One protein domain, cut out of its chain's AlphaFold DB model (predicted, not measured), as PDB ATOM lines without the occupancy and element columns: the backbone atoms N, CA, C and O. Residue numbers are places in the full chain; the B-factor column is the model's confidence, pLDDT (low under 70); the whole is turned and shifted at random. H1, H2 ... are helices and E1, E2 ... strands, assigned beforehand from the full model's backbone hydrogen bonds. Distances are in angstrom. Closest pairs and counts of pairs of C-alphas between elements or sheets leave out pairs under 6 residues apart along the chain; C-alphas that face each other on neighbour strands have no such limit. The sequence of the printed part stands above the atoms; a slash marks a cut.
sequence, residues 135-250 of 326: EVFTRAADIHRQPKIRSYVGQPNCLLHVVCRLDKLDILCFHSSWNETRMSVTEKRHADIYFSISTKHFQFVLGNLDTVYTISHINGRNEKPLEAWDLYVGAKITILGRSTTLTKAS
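Overview. This is residues 135 to 250 of the 326 residues of an uncharacterized protein of Aphanomyces invadans (UniProt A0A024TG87). A twisted sheet, in which the long hairpin E1 E2 reaches well beyond the short strands E3 and E4, has H1 packed on one face; the small hairpin E5 E6 meets edge strand E1 through E6, away from H1. Residues 146 to 167, a loose loop with H2, stick out at the end opposite the tip of E1 E2. The printed part has 116 residues, with elements in the order H1 H2 E1 E2 E3 E4 E5 E6, antiparallel sheets E1 - E2 - E3 - E4 and E5 - E6, and mixed class. It is only just loose, close to compact, with a radius of gyration of the C-alphas of 16.4 A, and spans 56 by 35 by 27 A.

Arrangement. Start with E1, residues 171 to 182, E2, 185 to 196, E3, 202 to 206, and E4, 212 to 215: a meander, each strand the antiparallel neighbour of the one before. Look for N 176 and O 191 at 2.8 A, N 194 and O 203 at 2.8 A, and N 204 and O 213 at 3.0 A, within hydrogen-bond range. H1, residues 135 to 145, is on one face, making two layers, helix over sheet, at a height of 9.4 A; its closest C-alphas to E1 are Ala 140 and Ile 171, 6.7 A. In E5, residues 236 to 239, and E6, 242 to 245, a hairpin of antiparallel neighbours, N 237 and O 244 are 2.9 A apart. The closest C-alphas of E1 and E6 are Ser 176 and Thr 245, 6.1 A. H2, residues 158 to 166, is not on the four-stranded sheet. O i to N i+4 pairs are within range throughout H1, and in 3 of 5 in H2.

Along the chain. Find C-alpha 135 at (20.205, 1.661, 10.395), where H1 begins its 14.3 A; H2 measures 13.5 A. E1 runs 33.4 A from (13.522, -9.089, 12.676), E2 35.3 A, E3 13.1 A, E4 10.1 A and E5 9.6 A; E6, 9.7 A, ends at (-2.343, -10.263, 3.251).

Size, cuts and confidence. The C-alphas farthest apart, of Pro 156 and Met 183, stand at 56.8 A. The printed part has no cut; its long links are H1 to H2 and E4 to E5. In this model, pLDDT is under 70 at residues 135 to 168 and 207 to 211.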
ATOM      1  N   GLU A 135      19.085   2.617  10.339       47.06
ATOM      2  CA  GLU A 135      20.205   1.661  10.395       47.06
ATOM      3  C   GLU A 135      19.926   0.210  10.839       47.06
ATOM      4  O   GLU A 135      20.391  -0.705  10.171       47.06
ATOM      5  N   VAL A 136      19.240  -0.061  11.955       45.94
ATOM      6  CA  VAL A 136      18.911  -1.438  12.389       45.94
ATOM      7  C   VAL A 136      18.022  -2.113  11.351       45.94
ATOM      8  O   VAL A 136      18.235  -3.275  11.001       45.94
ATOM      9  N   PHE A 137      17.070  -1.362  10.807       52.53
ATOM     10  CA  PHE A 137      16.174  -1.861   9.780       52.53
ATOM     11  C   PHE A 137      16.775  -1.848   8.382       52.53
ATOM     12  O   PHE A 137      16.448  -2.750   7.624       52.53
ATOM     13  N   THR A 138      17.684  -0.935   8.028       56.44
ATOM     14  CA  THR A 138      18.458  -1.038   6.785       56.44
ATOM     15  C   THR A 138      19.402  -2.215   6.868       56.44
ATOM     16  O   THR A 138      19.386  -3.018   5.953       56.44
ATOM     17  N   ARG A 139      20.110  -2.441   7.981       53.69
ATOM     18  CA  ARG A 139      20.933  -3.651   8.160       53.69
ATOM     19  C   ARG A 139      20.096  -4.925   8.099       53.69
ATOM     20  O   ARG A 139      20.509  -5.884   7.457       53.69
ATOM     21  N   ALA A 140      18.919  -4.956   8.725       52.81
ATOM     22  CA  ALA A 140      18.023  -6.106   8.635       52.81
ATOM     23  C   ALA A 140      17.448  -6.277   7.223       52.81
ATOM     24  O   ALA A 140      17.421  -7.390   6.706       52.81
ATOM     25  N   ALA A 141      17.039  -5.189   6.571       57.34
ATOM     26  CA  ALA A 141      16.607  -5.188   5.182       57.34
ATOM     27  C   ALA A 141      17.733  -5.651   4.255       57.34
ATOM     28  O   ALA A 141      17.455  -6.411   3.341       57.34
ATOM     29  N   ASP A 142      18.987  -5.286   4.518       56.47
ATOM     30  CA  ASP A 142      20.164  -5.715   3.769       56.47
ATOM     31  C   ASP A 142      20.440  -7.206   3.990       56.47
ATOM     32  O   ASP A 142      20.639  -7.935   3.022       56.47
ATOM     33  N   ILE A 143      20.353  -7.701   5.232       57.12
ATOM     34  CA  ILE A 143      20.426  -9.140   5.547       57.12
ATOM     35  C   ILE A 143      19.327  -9.918   4.805       57.12
ATOM     36  O   ILE A 143      19.583 -11.000   4.280       57.12
ATOM     37  N   HIS A 144      18.111  -9.369   4.734       54.09
ATOM     38  CA  HIS A 144      16.973  -9.992   4.050       54.09
ATOM     39  C   HIS A 144      16.988  -9.797   2.520       54.09
ATOM     40  O   HIS A 144      16.398 -10.612   1.811       54.09
ATOM     41  N   ARG A 145      17.667  -8.764   1.996       50.97
ATOM     42  CA  ARG A 145      17.856  -8.486   0.556       50.97
ATOM     43  C   ARG A 145      19.029  -9.241  -0.046       50.97
ATOM     44  O   ARG A 145      19.040  -9.425  -1.262       50.97
ATOM     45  N   GLN A 146      20.010  -9.655   0.759       43.56
ATOM     46  CA  GLN A 146      21.171 -10.383   0.260       43.56
ATOM     47  C   GLN A 146      20.708 -11.640  -0.499       43.56
ATOM     48  O   GLN A 146      20.102 -12.543   0.090       43.56
ATOM     49  N   PRO A 147      20.965 -11.722  -1.820       34.16
ATOM     50  CA  PRO A 147      20.654 -12.918  -2.575       34.16
ATOM     51  C   PRO A 147      21.512 -14.046  -2.018       34.16
ATOM     52  O   PRO A 147      22.687 -13.818  -1.738       34.16
ATOM     53  N   LYS A 148      20.886 -15.225  -1.851       37.59
ATOM     54  CA  LYS A 148      21.482 -16.527  -1.497       37.59
ATOM     55  C   LYS A 148      22.964 -16.385  -1.162       37.59
ATOM     56  O   LYS A 148      23.765 -16.356  -2.098       37.59
ATOM     57  N   ILE A 149      23.320 -16.318   0.127       37.44
ATOM     58  CA  ILE A 149      24.715 -16.515   0.538       37.44
ATOM     59  C   ILE A 149      25.178 -17.742  -0.231       37.44
ATOM     60  O   ILE A 149      24.650 -18.840  -0.035       37.44
ATOM     61  N   ARG A 150      26.064 -17.511  -1.204       32.03
ATOM     62  CA  ARG A 150      26.689 -18.554  -1.996       32.03
ATOM     63  C   ARG A 150      27.327 -19.418  -0.928       32.03
ATOM     64  O   ARG A 150      28.228 -18.949  -0.237       32.03
ATOM     65  N   SER A 151      26.759 -20.597  -0.690       34.09
ATOM     66  CA  SER A 151      27.353 -21.585   0.194       34.09
ATOM     67  C   SER A 151      28.801 -21.680  -0.252       34.09
ATOM     68  O   SER A 151      29.049 -22.081  -1.392       34.09
ATOM     69  N   TYR A 152      29.734 -21.201   0.572       33.25
ATOM     70  CA  TYR A 152      31.145 -21.429   0.332       33.25
ATOM     71  C   TYR A 152      31.303 -22.942   0.411       33.25
ATOM     72  O   TYR A 152      31.253 -23.548   1.481       33.25
ATOM     73  N   VAL A 153      31.333 -23.548  -0.772       33.81
ATOM     74  CA  VAL A 153      31.605 -24.955  -1.007       33.81
ATOM     75  C   VAL A 153      32.978 -25.198  -0.389       33.81
ATOM     76  O   VAL A 153      33.975 -24.735  -0.932       33.81
ATOM     77  N   GLY A 154      33.027 -25.823   0.789       31.55
ATOM     78  CA  GLY A 154      34.308 -26.128   1.427       31.55
ATOM     79  C   GLY A 154      34.329 -26.399   2.931       31.55
ATOM     80  O   GLY A 154      35.369 -26.838   3.405       31.55
ATOM     81  N   GLN A 155      33.250 -26.192   3.701       33.38
ATOM     82  CA  GLN A 155      33.257 -26.548   5.131       33.38
ATOM     83  C   GLN A 155      32.039 -27.393   5.550       33.38
ATOM     84  O   GLN A 155      30.901 -26.957   5.367       33.38
ATOM     85  N   PRO A 156      32.243 -28.579   6.159       33.28
ATOM     86  CA  PRO A 156      31.172 -29.533   6.459       33.28
ATOM     87  C   PRO A 156      30.225 -29.128   7.612       33.28
ATOM     88  O   PRO A 156      29.346 -29.905   7.959       33.28
ATOM     89  N   ASN A 157      30.326 -27.909   8.170       35.50
ATOM     90  CA  ASN A 157      29.566 -27.473   9.359       35.50
ATOM     91  C   ASN A 157      28.665 -26.228   9.167       35.50
ATOM     92  O   ASN A 157      28.202 -25.642  10.146       35.50
ATOM     93  N   CYS A 158      28.346 -25.813   7.933       38.41
ATOM     94  CA  CYS A 158      27.504 -24.624   7.701       38.41
ATOM     95  C   CYS A 158      26.053 -24.748   8.209       38.41
ATOM     96  O   CYS A 158      25.427 -23.732   8.507       38.41
ATOM     97  N   LEU A 159      25.511 -25.961   8.336       36.75
ATOM     98  CA  LEU A 159      24.119 -26.167   8.752       36.75
ATOM     99  C   LEU A 159      23.914 -25.869  10.249       36.75
ATOM    100  O   LEU A 159      22.883 -25.325  10.633       36.75
ATOM    101  N   LEU A 160      24.933 -26.125  11.077       35.84
ATOM    102  CA  LEU A 160      24.907 -25.846  12.516       35.84
ATOM    103  C   LEU A 160      24.937 -24.333  12.801       35.84
ATOM    104  O   LEU A 160      24.204 -23.841  13.653       35.84
ATOM    105  N   HIS A 161      25.714 -23.571  12.025       37.91
ATOM    106  CA  HIS A 161      25.881 -22.127  12.225       37.91
ATOM    107  C   HIS A 161      24.649 -21.297  11.812       37.91
ATOM    108  O   HIS A 161      24.446 -20.204  12.334       37.91
ATOM    109  N   VAL A 162      23.814 -21.810  10.898       36.50
ATOM    110  CA  VAL A 162      22.524 -21.191  10.536       36.50
ATOM    111  C   VAL A 162      21.481 -21.444  11.623       36.50
ATOM    112  O   VAL A 162      20.765 -20.520  11.998       36.50
ATOM    113  N   VAL A 163      21.428 -22.659  12.182       39.03
ATOM    114  CA  VAL A 163      20.473 -23.019  13.243       39.03
ATOM    115  C   VAL A 163      20.717 -22.211  14.524       39.03
ATOM    116  O   VAL A 163      19.756 -21.696  15.085       39.03
ATOM    117  N   CYS A 164      21.979 -21.994  14.922       42.84
ATOM    118  CA  CYS A 164      22.359 -21.170  16.088       42.84
ATOM    119  C   CYS A 164      22.138 -19.650  15.921       42.84
ATOM    120  O   CYS A 164      22.551 -18.874  16.784       42.84
ATOM    121  N   ARG A 165      21.585 -19.199  14.785       57.66
ATOM    122  CA  ARG A 165      21.182 -17.797  14.578       57.66
ATOM    123  C   ARG A 165      19.673 -17.603  14.513       57.66
ATOM    124  O   ARG A 165      19.234 -16.458  14.557       57.66
ATOM    125  N   LEU A 166      18.883 -18.668  14.357       64.75
ATOM    126  CA  LEU A 166      17.431 -18.538  14.219       64.75
ATOM    127  C   LEU A 166      16.777 -18.213  15.565       64.75
ATOM    128  O   LEU A 166      15.879 -17.388  15.626       64.75
ATOM    129  N   ASP A 167      17.265 -18.781  16.661       66.31
ATOM    130  CA  ASP A 167      16.893 -18.385  18.025       66.31
ATOM    131  C   ASP A 167      17.171 -16.897  18.306       66.31
ATOM    132  O   ASP A 167      16.412 -16.253  19.026       66.31
ATOM    133  N   LYS A 168      18.215 -16.344  17.678       69.56
ATOM    134  CA  LYS A 168      18.644 -14.941  17.803       69.56
ATOM    135  C   LYS A 168      18.093 -14.012  16.719       69.56
ATOM    136  O   LYS A 168      18.519 -12.859  16.637       69.56
ATOM    137  N   LEU A 169      17.199 -14.490  15.851       74.50
ATOM    138  CA  LEU A 169      16.603 -13.636  14.830       74.50
ATOM    139  C   LEU A 169      15.678 -12.627  15.513       74.50
ATOM    140  O   LEU A 169      14.716 -13.021  16.162       74.50
ATOM    141  N   ASP A 170      15.963 -11.339  15.339       80.06
ATOM    142  CA  ASP A 170      15.183 -10.263  15.961       80.06
ATOM    143  C   ASP A 170      14.173  -9.632  14.992       80.06
ATOM    144  O   ASP A 170      13.166  -9.082  15.419       80.06
ATOM    145  N   ILE A 171      14.394  -9.726  13.675       84.88
ATOM    146  CA  ILE A 171      13.522  -9.089  12.676       84.88
ATOM    147  C   ILE A 171      12.992 -10.111  11.674       84.88
ATOM    148  O   ILE A 171      13.752 -10.728  10.921       84.88
ATOM    149  N   LEU A 172      11.664 -10.218  11.615       88.50
ATOM    150  CA  LEU A 172      10.930 -10.978  10.610       88.50
ATOM    151  C   LEU A 172      10.603 -10.081   9.413       88.50
ATOM    152  O   LEU A 172      10.196  -8.937   9.579       88.50
ATOM    153  N   CYS A 173      10.760 -10.612   8.205       89.06
ATOM    154  CA  CYS A 173      10.483  -9.921   6.950       89.06
ATOM    155  C   CYS A 173       9.432 -10.678   6.130       89.06
ATOM    156  O   CYS A 173       9.599 -11.857   5.793       89.06
ATOM    157  N   PHE A 174       8.366  -9.962   5.789       91.31
ATOM    158  CA  PHE A 174       7.252 -10.403   4.972       91.31
ATOM    159  C   PHE A 174       7.076  -9.485   3.769       91.31
ATOM    160  O   PHE A 174       7.445  -8.316   3.794       91.31
ATOM    161  N   HIS A 175       6.451 -10.011   2.725       89.69
ATOM    162  CA  HIS A 175       6.104  -9.253   1.534       89.69
ATOM    163  C   HIS A 175       4.604  -9.352   1.295       89.69
ATOM    164  O   HIS A 175       3.993 -10.404   1.500       89.69
ATOM    165  N   SER A 176       4.018  -8.261   0.820       90.12
ATOM    166  CA  SER A 176       2.641  -8.203   0.354       90.12
ATOM    167  C   SER A 176       2.574  -7.594  -1.040       90.12
ATOM    168  O   SER A 176       3.422  -6.796  -1.437       90.12
ATOM    169  N   SER A 177       1.560  -7.985  -1.805       86.56
ATOM    170  CA  SER A 177       1.256  -7.352  -3.083       86.56
ATOM    171  C   SER A 177      -0.242  -7.315  -3.312       86.56
ATOM    172  O   SER A 177      -0.904  -8.338  -3.124       86.56
ATOM    173  N   TRP A 178      -0.753  -6.180  -3.770       84.00
ATOM    174  CA  TRP A 178      -2.159  -5.992  -4.123       84.00
ATOM    175  C   TRP A 178      -2.272  -5.197  -5.420       84.00
ATOM    176  O   TRP A 178      -1.331  -4.525  -5.831       84.00
ATOM    177  N   ASN A 179      -3.426  -5.278  -6.071       84.38
ATOM    178  CA  ASN A 179      -3.726  -4.458  -7.237       84.38
ATOM    179  C   ASN A 179      -4.508  -3.225  -6.778       84.38
ATOM    180  O   ASN A 179      -5.481  -3.353  -6.035       84.38
ATOM    181  N   GLU A 180      -4.074  -2.042  -7.193       81.62
ATOM    182  CA  GLU A 180      -4.754  -0.775  -6.947       81.62
ATOM    183  C   GLU A 180      -5.221  -0.207  -8.288       81.62
ATOM    184  O   GLU A 180      -4.411   0.063  -9.174       81.62
ATOM    185  N   THR A 181      -6.534  -0.053  -8.453       84.88
ATOM    186  CA  THR A 181      -7.115   0.549  -9.655       84.88
ATOM    187  C   THR A 181      -7.289   2.044  -9.427       84.88
ATOM    188  O   THR A 181      -8.040   2.458  -8.545       84.88
ATOM    189  N   ARG A 182      -6.603   2.865 -10.224       77.00
ATOM    190  CA  ARG A 182      -6.778   4.322 -10.258       77.00
ATOM    191  C   ARG A 182      -7.053   4.735 -11.692       77.00
ATOM    192  O   ARG A 182      -6.313   4.336 -12.580       77.00
ATOM    193  N   MET A 183      -8.103   5.529 -11.905       73.00
ATOM    194  CA  MET A 183      -8.429   6.103 -13.220       73.00
ATOM    195  C   MET A 183      -8.332   5.073 -14.362       73.00
ATOM    196  O   MET A 183      -7.533   5.247 -15.271       73.00
ATOM    197  N   SER A 184      -9.083   3.967 -14.241       81.94
ATOM    198  CA  SER A 184      -9.133   2.822 -15.177       81.94
ATOM    199  C   SER A 184      -7.826   2.055 -15.450       81.94
ATOM    200  O   SER A 184      -7.861   1.052 -16.162       81.94
ATOM    201  N   VAL A 185      -6.705   2.412 -14.815       82.75
ATOM    202  CA  VAL A 185      -5.449   1.648 -14.849       82.75
ATOM    203  C   VAL A 185      -5.315   0.828 -13.568       82.75
ATOM    204  O   VAL A 185      -5.465   1.342 -12.459       82.75
ATOM    205  N   THR A 186      -5.050  -0.472 -13.712       85.44
ATOM    206  CA  THR A 186      -4.766  -1.358 -12.576       85.44
ATOM    207  C   THR A 186      -3.262  -1.487 -12.407       85.44
ATOM    208  O   THR A 186      -2.588  -2.062 -13.257       85.44
ATOM    209  N   GLU A 187      -2.741  -0.979 -11.296       82.25
ATOM    210  CA  GLU A 187      -1.323  -1.063 -10.964       82.25
ATOM    211  C   GLU A 187      -1.095  -2.057  -9.833       82.25
ATOM    212  O   GLU A 187      -1.792  -2.054  -8.816       82.25
ATOM    213  N   LYS A 188      -0.071  -2.896  -9.980       82.69
ATOM    214  CA  LYS A 188       0.353  -3.784  -8.903       82.69
ATOM    215  C   LYS A 188       1.230  -3.012  -7.923       82.69
ATOM    216  O   LYS A 188       2.275  -2.481  -8.289       82.69
ATOM    217  N   ARG A 189       0.809  -2.976  -6.667       80.25
ATOM    218  CA  ARG A 189       1.549  -2.402  -5.546       80.25
ATOM    219  C   ARG A 189       2.189  -3.512  -4.733       80.25
ATOM    220  O   ARG A 189       1.655  -4.618  -4.622       80.25
ATOM    221  N   HIS A 190       3.348  -3.201  -4.175       84.75
ATOM    222  CA  HIS A 190       4.138  -4.097  -3.348       84.75
ATOM    223  C   HIS A 190       4.463  -3.404  -2.027       84.75
ATOM    224  O   HIS A 190       4.667  -2.191  -2.004       84.75
ATOM    225  N   ALA A 191       4.502  -4.169  -0.941       83.19
ATOM    226  CA  ALA A 191       4.983  -3.693   0.345       83.19
ATOM    227  C   ALA A 191       5.895  -4.728   0.991       83.19
ATOM    228  O   ALA A 191       5.534  -5.905   1.076       83.19
ATOM    229  N   ASP A 192       7.030  -4.258   1.485       84.75
ATOM    230  CA  ASP A 192       7.907  -5.016   2.364       84.75
ATOM    231  C   ASP A 192       7.563  -4.651   3.803       84.75
ATOM    232  O   ASP A 192       7.414  -3.476   4.131       84.75
ATOM    233  N   ILE A 193       7.376  -5.662   4.642       88.31
ATOM    234  CA  ILE A 193       6.875  -5.540   6.008       88.31
ATOM    235  C   ILE A 193       7.906  -6.182   6.929       88.31
ATOM    236  O   ILE A 193       8.189  -7.374   6.826       88.31
ATOM    237  N   TYR A 194       8.443  -5.392   7.843       88.44
ATOM    238  CA  TYR A 194       9.415  -5.808   8.839       88.44
ATOM    239  C   TYR A 194       8.764  -5.772  10.217       88.44
ATOM    240  O   TYR A 194       8.107  -4.796  10.572       88.44
ATOM    241  N   PHE A 195       8.942  -6.833  10.992       88.81
ATOM    242  CA  PHE A 195       8.451  -6.935  12.360       88.81
ATOM    243  C   PHE A 195       9.614  -7.221  13.299       88.81
ATOM    244  O   PHE A 195      10.324  -8.209  13.116       88.81
ATOM    245  N   SER A 196       9.788  -6.365  14.299       84.50
ATOM    246  CA  SER A 196      10.774  -6.542  15.361       84.50
ATOM    247  C   SER A 196      10.195  -7.405  16.480       84.50
ATOM    248  O   SER A 196       9.163  -7.062  17.053       84.50
ATOM    249  N   ILE A 197      10.841  -8.525  16.795       84.69
ATOM    250  CA  ILE A 197      10.404  -9.474  17.824       84.69
ATOM    251  C   ILE A 197      10.583  -8.864  19.213       84.69
ATOM    252  O   ILE A 197       9.656  -8.934  20.022       84.69
ATOM    253  N   SER A 198      11.737  -8.245  19.475       78.56
ATOM    254  CA  SER A 198      12.042  -7.612  20.760       78.56
ATOM    255  C   SER A 198      11.098  -6.454  21.081       78.56
ATOM    256  O   SER A 198      10.528  -6.391  22.170       78.56
ATOM    257  N   THR A 199      10.891  -5.553  20.121       76.75
ATOM    258  CA  THR A 199      10.152  -4.305  20.357       76.75
ATOM    259  C   THR A 199       8.695  -4.335  19.897       76.75
ATOM    260  O   THR A 199       7.935  -3.421  20.201       76.75
ATOM    261  N   LYS A 200       8.278  -5.386  19.180       80.00
ATOM    262  CA  LYS A 200       6.925  -5.578  18.618       80.00
ATOM    263  C   LYS A 200       6.483  -4.510  17.612       80.00
ATOM    264  O   LYS A 200       5.303  -4.413  17.273       80.00
ATOM    265  N   HIS A 201       7.424  -3.719  17.118       80.69
ATOM    266  CA  HIS A 201       7.155  -2.656  16.169       80.69
ATOM    267  C   HIS A 201       7.149  -3.160  14.727       80.69
ATOM    268  O   HIS A 201       7.881  -4.084  14.359       80.69
ATOM    269  N   PHE A 202       6.330  -2.506  13.908       82.94
ATOM    270  CA  PHE A 202       6.219  -2.770  12.483       82.94
ATOM    271  C   PHE A 202       6.876  -1.650  11.691       82.94
ATOM    272  O   PHE A 202       6.654  -0.471  11.963       82.94
ATOM    273  N   GLN A 203       7.610  -2.023  10.655       81.31
ATOM    274  CA  GLN A 203       8.010  -1.112   9.601       81.31
ATOM    275  C   GLN A 203       7.525  -1.600   8.256       81.31
ATOM    276  O   GLN A 203       7.484  -2.801   8.000       81.31
ATOM    277  N   PHE A 204       7.165  -0.667   7.388       80.81
ATOM    278  CA  PHE A 204       6.773  -1.011   6.035       80.81
ATOM    279  C   PHE A 204       7.327  -0.029   5.017       80.81
ATOM    280  O   PHE A 204       7.366   1.184   5.234       80.81
ATOM    281  N   VAL A 205       7.749  -0.601   3.895       79.56
ATOM    282  CA  VAL A 205       8.269   0.100   2.727       79.56
ATOM    283  C   VAL A 205       7.320  -0.202   1.581       79.56
ATOM    284  O   VAL A 205       7.151  -1.360   1.201       79.56
ATOM    285  N   LEU A 206       6.654   0.822   1.051       78.50
ATOM    286  CA  LEU A 206       5.835   0.665  -0.148       78.50
ATOM    287  C   LEU A 206       6.777   0.731  -1.346       78.50
ATOM    288  O   LEU A 206       7.488   1.713  -1.495       78.50
ATOM    289  N   GLY A 207       6.767  -0.284  -2.210       61.94
ATOM    290  CA  GLY A 207       7.802  -0.543  -3.225       61.94
ATOM    291  C   GLY A 207       8.028   0.528  -4.301       61.94
ATOM    292  O   GLY A 207       8.815   0.311  -5.213       61.94
ATOM    293  N   ASN A 208       7.347   1.668  -4.218       59.31
ATOM    294  CA  ASN A 208       7.465   2.801  -5.131       59.31
ATOM    295  C   ASN A 208       7.960   4.069  -4.411       59.31
ATOM    296  O   ASN A 208       8.078   5.114  -5.042       59.31
ATOM    297  N   LEU A 209       8.143   4.007  -3.090       59.88
ATOM    298  CA  LEU A 209       8.462   5.136  -2.231       59.88
ATOM    299  C   LEU A 209       9.654   4.765  -1.347       59.88
ATOM    300  O   LEU A 209       9.649   3.721  -0.701       59.88
ATOM    301  N   ASP A 210      10.620   5.674  -1.233       59.09
ATOM    302  CA  ASP A 210      11.718   5.563  -0.261       59.09
ATOM    303  C   ASP A 210      11.265   5.893   1.175       59.09
ATOM    304  O   ASP A 210      12.068   5.993   2.108       59.09
ATOM    305  N   THR A 211       9.959   6.089   1.378       63.31
ATOM    306  CA  THR A 211       9.383   6.383   2.682       63.31
ATOM    307  C   THR A 211       9.192   5.098   3.483       63.31
ATOM    308  O   THR A 211       8.389   4.224   3.155       63.31
ATOM    309  N   VAL A 212       9.943   5.007   4.580       70.25
ATOM    310  CA  VAL A 212       9.770   3.976   5.607       70.25
ATOM    311  C   VAL A 212       8.769   4.487   6.630       70.25
ATOM    312  O   VAL A 212       8.982   5.530   7.250       70.25
ATOM    313  N   TYR A 213       7.695   3.739   6.832       72.12
ATOM    314  CA  TYR A 213       6.708   4.041   7.858       72.12
ATOM    315  C   TYR A 213       6.901   3.106   9.048       72.12
ATOM    316  O   TYR A 213       7.022   1.896   8.865       72.12
ATOM    317  N   THR A 214       6.882   3.660  10.260       77.44
ATOM    318  CA  THR A 214       6.975   2.891  11.508       77.44
ATOM    319  C   THR A 214       5.638   2.946  12.239       77.44
ATOM    320  O   THR A 214       5.087   4.023  12.450       77.44
ATOM    321  N   ILE A 215       5.112   1.785  12.622       74.38
ATOM    322  CA  ILE A 215       3.899   1.633  13.428       74.38
ATOM    323  C   ILE A 215       4.276   0.943  14.734       74.38
ATOM    324  O   ILE A 215       4.929  -0.102  14.737       74.38
ATOM    325  N   SER A 216       3.813   1.507  15.850       73.69
ATOM    326  CA  SER A 216       4.116   0.984  17.178       73.69
ATOM    327  C   SER A 216       3.550  -0.419  17.403       73.69
ATOM    328  O   SER A 216       4.211  -1.269  17.980       73.69
ATOM    329  N   HIS A 217       2.323  -0.666  16.964       78.88
ATOM    330  CA  HIS A 217       1.667  -1.962  17.078       78.88
ATOM    331  C   HIS A 217       0.509  -2.036  16.086       78.88
ATOM    332  O   HIS A 217      -0.058  -1.018  15.691       78.88
ATOM    333  N   ILE A 218       0.141  -3.253  15.701       81.06
ATOM    334  CA  ILE A 218      -1.066  -3.525  14.923       81.06
ATOM    335  C   ILE A 218      -1.954  -4.400  15.790       81.06
ATOM    336  O   ILE A 218      -1.491  -5.428  16.274       81.06
ATOM    337  N   ASN A 219      -3.213  -4.016  15.975       82.50
ATOM    338  CA  ASN A 219      -4.156  -4.831  16.733       82.50
ATOM    339  C   ASN A 219      -4.755  -5.925  15.846       82.50
ATOM    340  O   ASN A 219      -5.132  -5.693  14.693       82.50
ATOM    341  N   GLY A 220      -4.824  -7.134  16.396       79.12
ATOM    342  CA  GLY A 220      -5.516  -8.265  15.802       79.12
ATOM    343  C   GLY A 220      -7.032  -8.176  15.980       79.12
ATOM    344  O   GLY A 220      -7.578  -7.209  16.506       79.12
ATOM    345  N   ARG A 221      -7.737  -9.236  15.568       75.81
ATOM    346  CA  ARG A 221      -9.210  -9.324  15.672       75.81
ATOM    347  C   ARG A 221      -9.743  -9.289  17.105       75.81
ATOM    348  O   ARG A 221     -10.913  -9.014  17.306       75.81
ATOM    349  N   ASN A 222      -8.902  -9.632  18.070       77.69
ATOM    350  CA  ASN A 222      -9.208  -9.681  19.496       77.69
ATOM    351  C   ASN A 222      -8.789  -8.397  20.228       77.69
ATOM    352  O   ASN A 222      -8.617  -8.443  21.441       77.69
ATOM    353  N   GLU A 223      -8.527  -7.310  19.492       77.88
ATOM    354  CA  GLU A 223      -8.042  -6.019  20.009       77.88
ATOM    355  C   GLU A 223      -6.675  -6.079  20.708       77.88
ATOM    356  O   GLU A 223      -6.172  -5.068  21.191       77.88
ATOM    357  N   LYS A 224      -6.019  -7.245  20.706       82.69
ATOM    358  CA  LYS A 224      -4.673  -7.406  21.251       82.69
ATOM    359  C   LYS A 224      -3.629  -7.077  20.184       82.69
ATOM    360  O   LYS A 224      -3.831  -7.432  19.017       82.69
ATOM    361  N   PRO A 225      -2.496  -6.462  20.564       86.94
ATOM    362  CA  PRO A 225      -1.366  -6.285  19.665       86.94
ATOM    363  C   PRO A 225      -0.906  -7.619  19.071       86.94
ATOM    364  O   PRO A 225      -0.753  -8.608  19.790       86.94
ATOM    365  N   LEU A 226      -0.684  -7.636  17.759       88.12
ATOM    366  CA  LEU A 226      -0.111  -8.772  17.052       88.12
ATOM    367  C   LEU A 226       1.319  -9.019  17.527       88.12
ATOM    368  O   LEU A 226       2.108  -8.090  17.704       88.12
ATOM    369  N   GLU A 227       1.665 -10.292  17.673       90.19
ATOM    370  CA  GLU A 227       3.019 -10.727  18.001       90.19
ATOM    371  C   GLU A 227       3.585 -11.614  16.889       90.19
ATOM    372  O   GLU A 227       2.870 -12.026  15.975       90.19
ATOM    373  N   ALA A 228       4.861 -11.994  17.011       90.94
ATOM    374  CA  ALA A 228       5.536 -12.892  16.070       90.94
ATOM    375  C   ALA A 228       4.739 -14.180  15.777       90.94
ATOM    376  O   ALA A 228       4.763 -14.695  14.665       90.94
ATOM    377  N   TRP A 229       4.003 -14.684  16.772       90.88
ATOM    378  CA  TRP A 229       3.223 -15.922  16.692       90.88
ATOM    379  C   TRP A 229       1.983 -15.820  15.794       90.88
ATOM    380  O   TRP A 229       1.440 -16.842  15.363       90.88
ATOM    381  N   ASP A 230       1.525 -14.598  15.523       90.88
ATOM    382  CA  ASP A 230       0.358 -14.315  14.689       90.88
ATOM    383  C   ASP A 230       0.745 -14.072  13.221       90.88
ATOM    384  O   ASP A 230      -0.124 -14.052  12.346       90.88
ATOM    385  N   LEU A 231       2.041 -13.910  12.937       92.50
ATOM    386  CA  LEU A 231       2.568 -13.581  11.616       92.50
ATOM    387  C   LEU A 231       3.015 -14.848  10.879       92.50
ATOM    388  O   LEU A 231       3.923 -15.553  11.306       92.50
ATOM    389  N   TYR A 232       2.383 -15.132   9.743       92.69
ATOM    390  CA  TYR A 232       2.709 -16.266   8.876       92.69
ATOM    391  C   TYR A 232       2.300 -15.958   7.431       92.69
ATOM    392  O   TYR A 232       1.512 -15.044   7.172       92.69
ATOM    393  N   VAL A 233       2.823 -16.718   6.468       91.50
ATOM    394  CA  VAL A 233       2.433 -16.552   5.060       91.50
ATOM    395  C   VAL A 233       0.954 -16.913   4.901       91.50
ATOM    396  O   VAL A 233       0.538 -18.028   5.205       91.50
ATOM    397  N   GLY A 234       0.156 -15.959   4.428       90.62
ATOM    398  CA  GLY A 234      -1.302 -16.034   4.337       90.62
ATOM    399  C   GLY A 234      -2.044 -15.308   5.463       90.62
ATOM    400  O   GLY A 234      -3.263 -15.149   5.368       90.62
ATOM    401  N   ALA A 235      -1.349 -14.828   6.501       90.94
ATOM    402  CA  ALA A 235      -1.965 -14.023   7.551       90.94
ATOM    403  C   ALA A 235      -2.500 -12.698   6.984       90.94
ATOM    404  O   ALA A 235      -1.881 -12.076   6.117       90.94
ATOM    405  N   LYS A 236      -3.657 -12.258   7.488       90.44
ATOM    406  CA  LYS A 236      -4.269 -10.969   7.141       90.44
ATOM    407  C   LYS A 236      -4.096 -10.006   8.306       90.44
ATOM    408  O   LYS A 236      -4.617 -10.271   9.387       90.44
ATOM    409  N   ILE A 237      -3.404  -8.899   8.067       88.94
ATOM    410  CA  ILE A 237      -3.131  -7.854   9.057       88.94
ATOM    411  C   ILE A 237      -3.655  -6.510   8.555       88.94
ATOM    412  O   ILE A 237      -3.731  -6.287   7.349       88.94
ATOM    413  N   THR A 238      -4.037  -5.614   9.460       83.94
ATOM    414  CA  THR A 238      -4.547  -4.291   9.080       83.94
ATOM    415  C   THR A 238      -3.422  -3.265   9.148       83.94
ATOM    416  O   THR A 238      -2.924  -2.972  10.229       83.94
ATOM    417  N   ILE A 239      -3.022  -2.704   8.007       78.62
ATOM    418  CA  ILE A 239      -1.970  -1.681   7.912       78.62
ATOM    419  C   ILE A 239      -2.608  -0.388   7.411       78.62
ATOM    420  O   ILE A 239      -3.203  -0.380   6.334       78.62
ATOM    421  N   LEU A 240      -2.503   0.700   8.184       72.38
ATOM    422  CA  LEU A 240      -3.064   2.018   7.839       72.38
ATOM    423  C   LEU A 240      -4.538   1.955   7.376       72.38
ATOM    424  O   LEU A 240      -4.922   2.551   6.371       72.38
ATOM    425  N   GLY A 241      -5.360   1.165   8.074       71.69
ATOM    426  CA  GLY A 241      -6.783   0.990   7.754       71.69
ATOM    427  C   GLY A 241      -7.086   0.064   6.568       71.69
ATOM    428  O   GLY A 241      -8.252  -0.117   6.225       71.69
ATOM    429  N   ARG A 242      -6.077  -0.562   5.946       75.94
ATOM    430  CA  ARG A 242      -6.257  -1.529   4.852       75.94
ATOM    431  C   ARG A 242      -5.971  -2.952   5.316       75.94
ATOM    432  O   ARG A 242      -4.987  -3.196   6.007       75.94
ATOM    433  N   SER A 243      -6.809  -3.904   4.902       84.25
ATOM    434  CA  SER A 243      -6.540  -5.326   5.130       84.25
ATOM    435  C   SER A 243      -5.486  -5.820   4.138       84.25
ATOM    436  O   SER A 243      -5.740  -5.909   2.938       84.25
ATOM    437  N   THR A 244      -4.307  -6.152   4.649       86.31
ATOM    438  CA  THR A 244      -3.137  -6.566   3.879       86.31
ATOM    439  C   THR A 244      -2.822  -8.029   4.174       86.31
ATOM    440  O   THR A 244      -2.671  -8.435   5.325       86.31
ATOM    441  N   THR A 245      -2.727  -8.847   3.125       91.69
ATOM    442  CA  THR A 245      -2.343 -10.263   3.251       91.69
ATOM    443  C   THR A 245      -0.832 -10.400   3.115       91.69
ATOM    444  O   THR A 245      -0.261  -9.895   2.147       91.69
ATOM    445  N   LEU A 246      -0.180 -11.100   4.040       91.75
ATOM    446  CA  LEU A 246       1.239 -11.449   3.943       91.75
ATOM    447  C   LEU A 246       1.396 -12.544   2.885       91.75
ATOM    448  O   LEU A 246       1.083 -13.704   3.132       91.75
ATOM    449  N   THR A 247       1.809 -12.188   1.671       90.00
ATOM    450  CA  THR A 247       1.819 -13.121   0.534       90.00
ATOM    451  C   THR A 247       3.083 -13.966   0.479       90.00
ATOM    452  O   THR A 247       3.036 -15.097  -0.004       90.00
ATOM    453  N   LYS A 248       4.213 -13.436   0.956       89.31
ATOM    454  CA  LYS A 248       5.505 -14.135   1.023       89.31
ATOM    455  C   LYS A 248       6.267 -13.732   2.282       89.31
ATOM    456  O   LYS A 248       5.912 -12.765   2.948       89.31
ATOM    457  N   ALA A 249       7.339 -14.456   2.570       87.38
ATOM    458  CA  ALA A 249       8.290 -14.134   3.623       87.38
ATOM    459  C   ALA A 249       9.719 -14.353   3.125       87.38
ATOM    460  O   ALA A 249       9.936 -15.122   2.183       87.38
ATOM    461  N   SER A 250      10.680 -13.676   3.748       81.81
ATOM    462  CA  SER A 250      12.094 -13.910   3.468       81.81
ATOM    463  C   SER A 250      12.520 -15.317   3.908       81.81
ATOM    464  O   SER A 250      11.887 -15.942   4.764       81.81
TER     465      SER A 250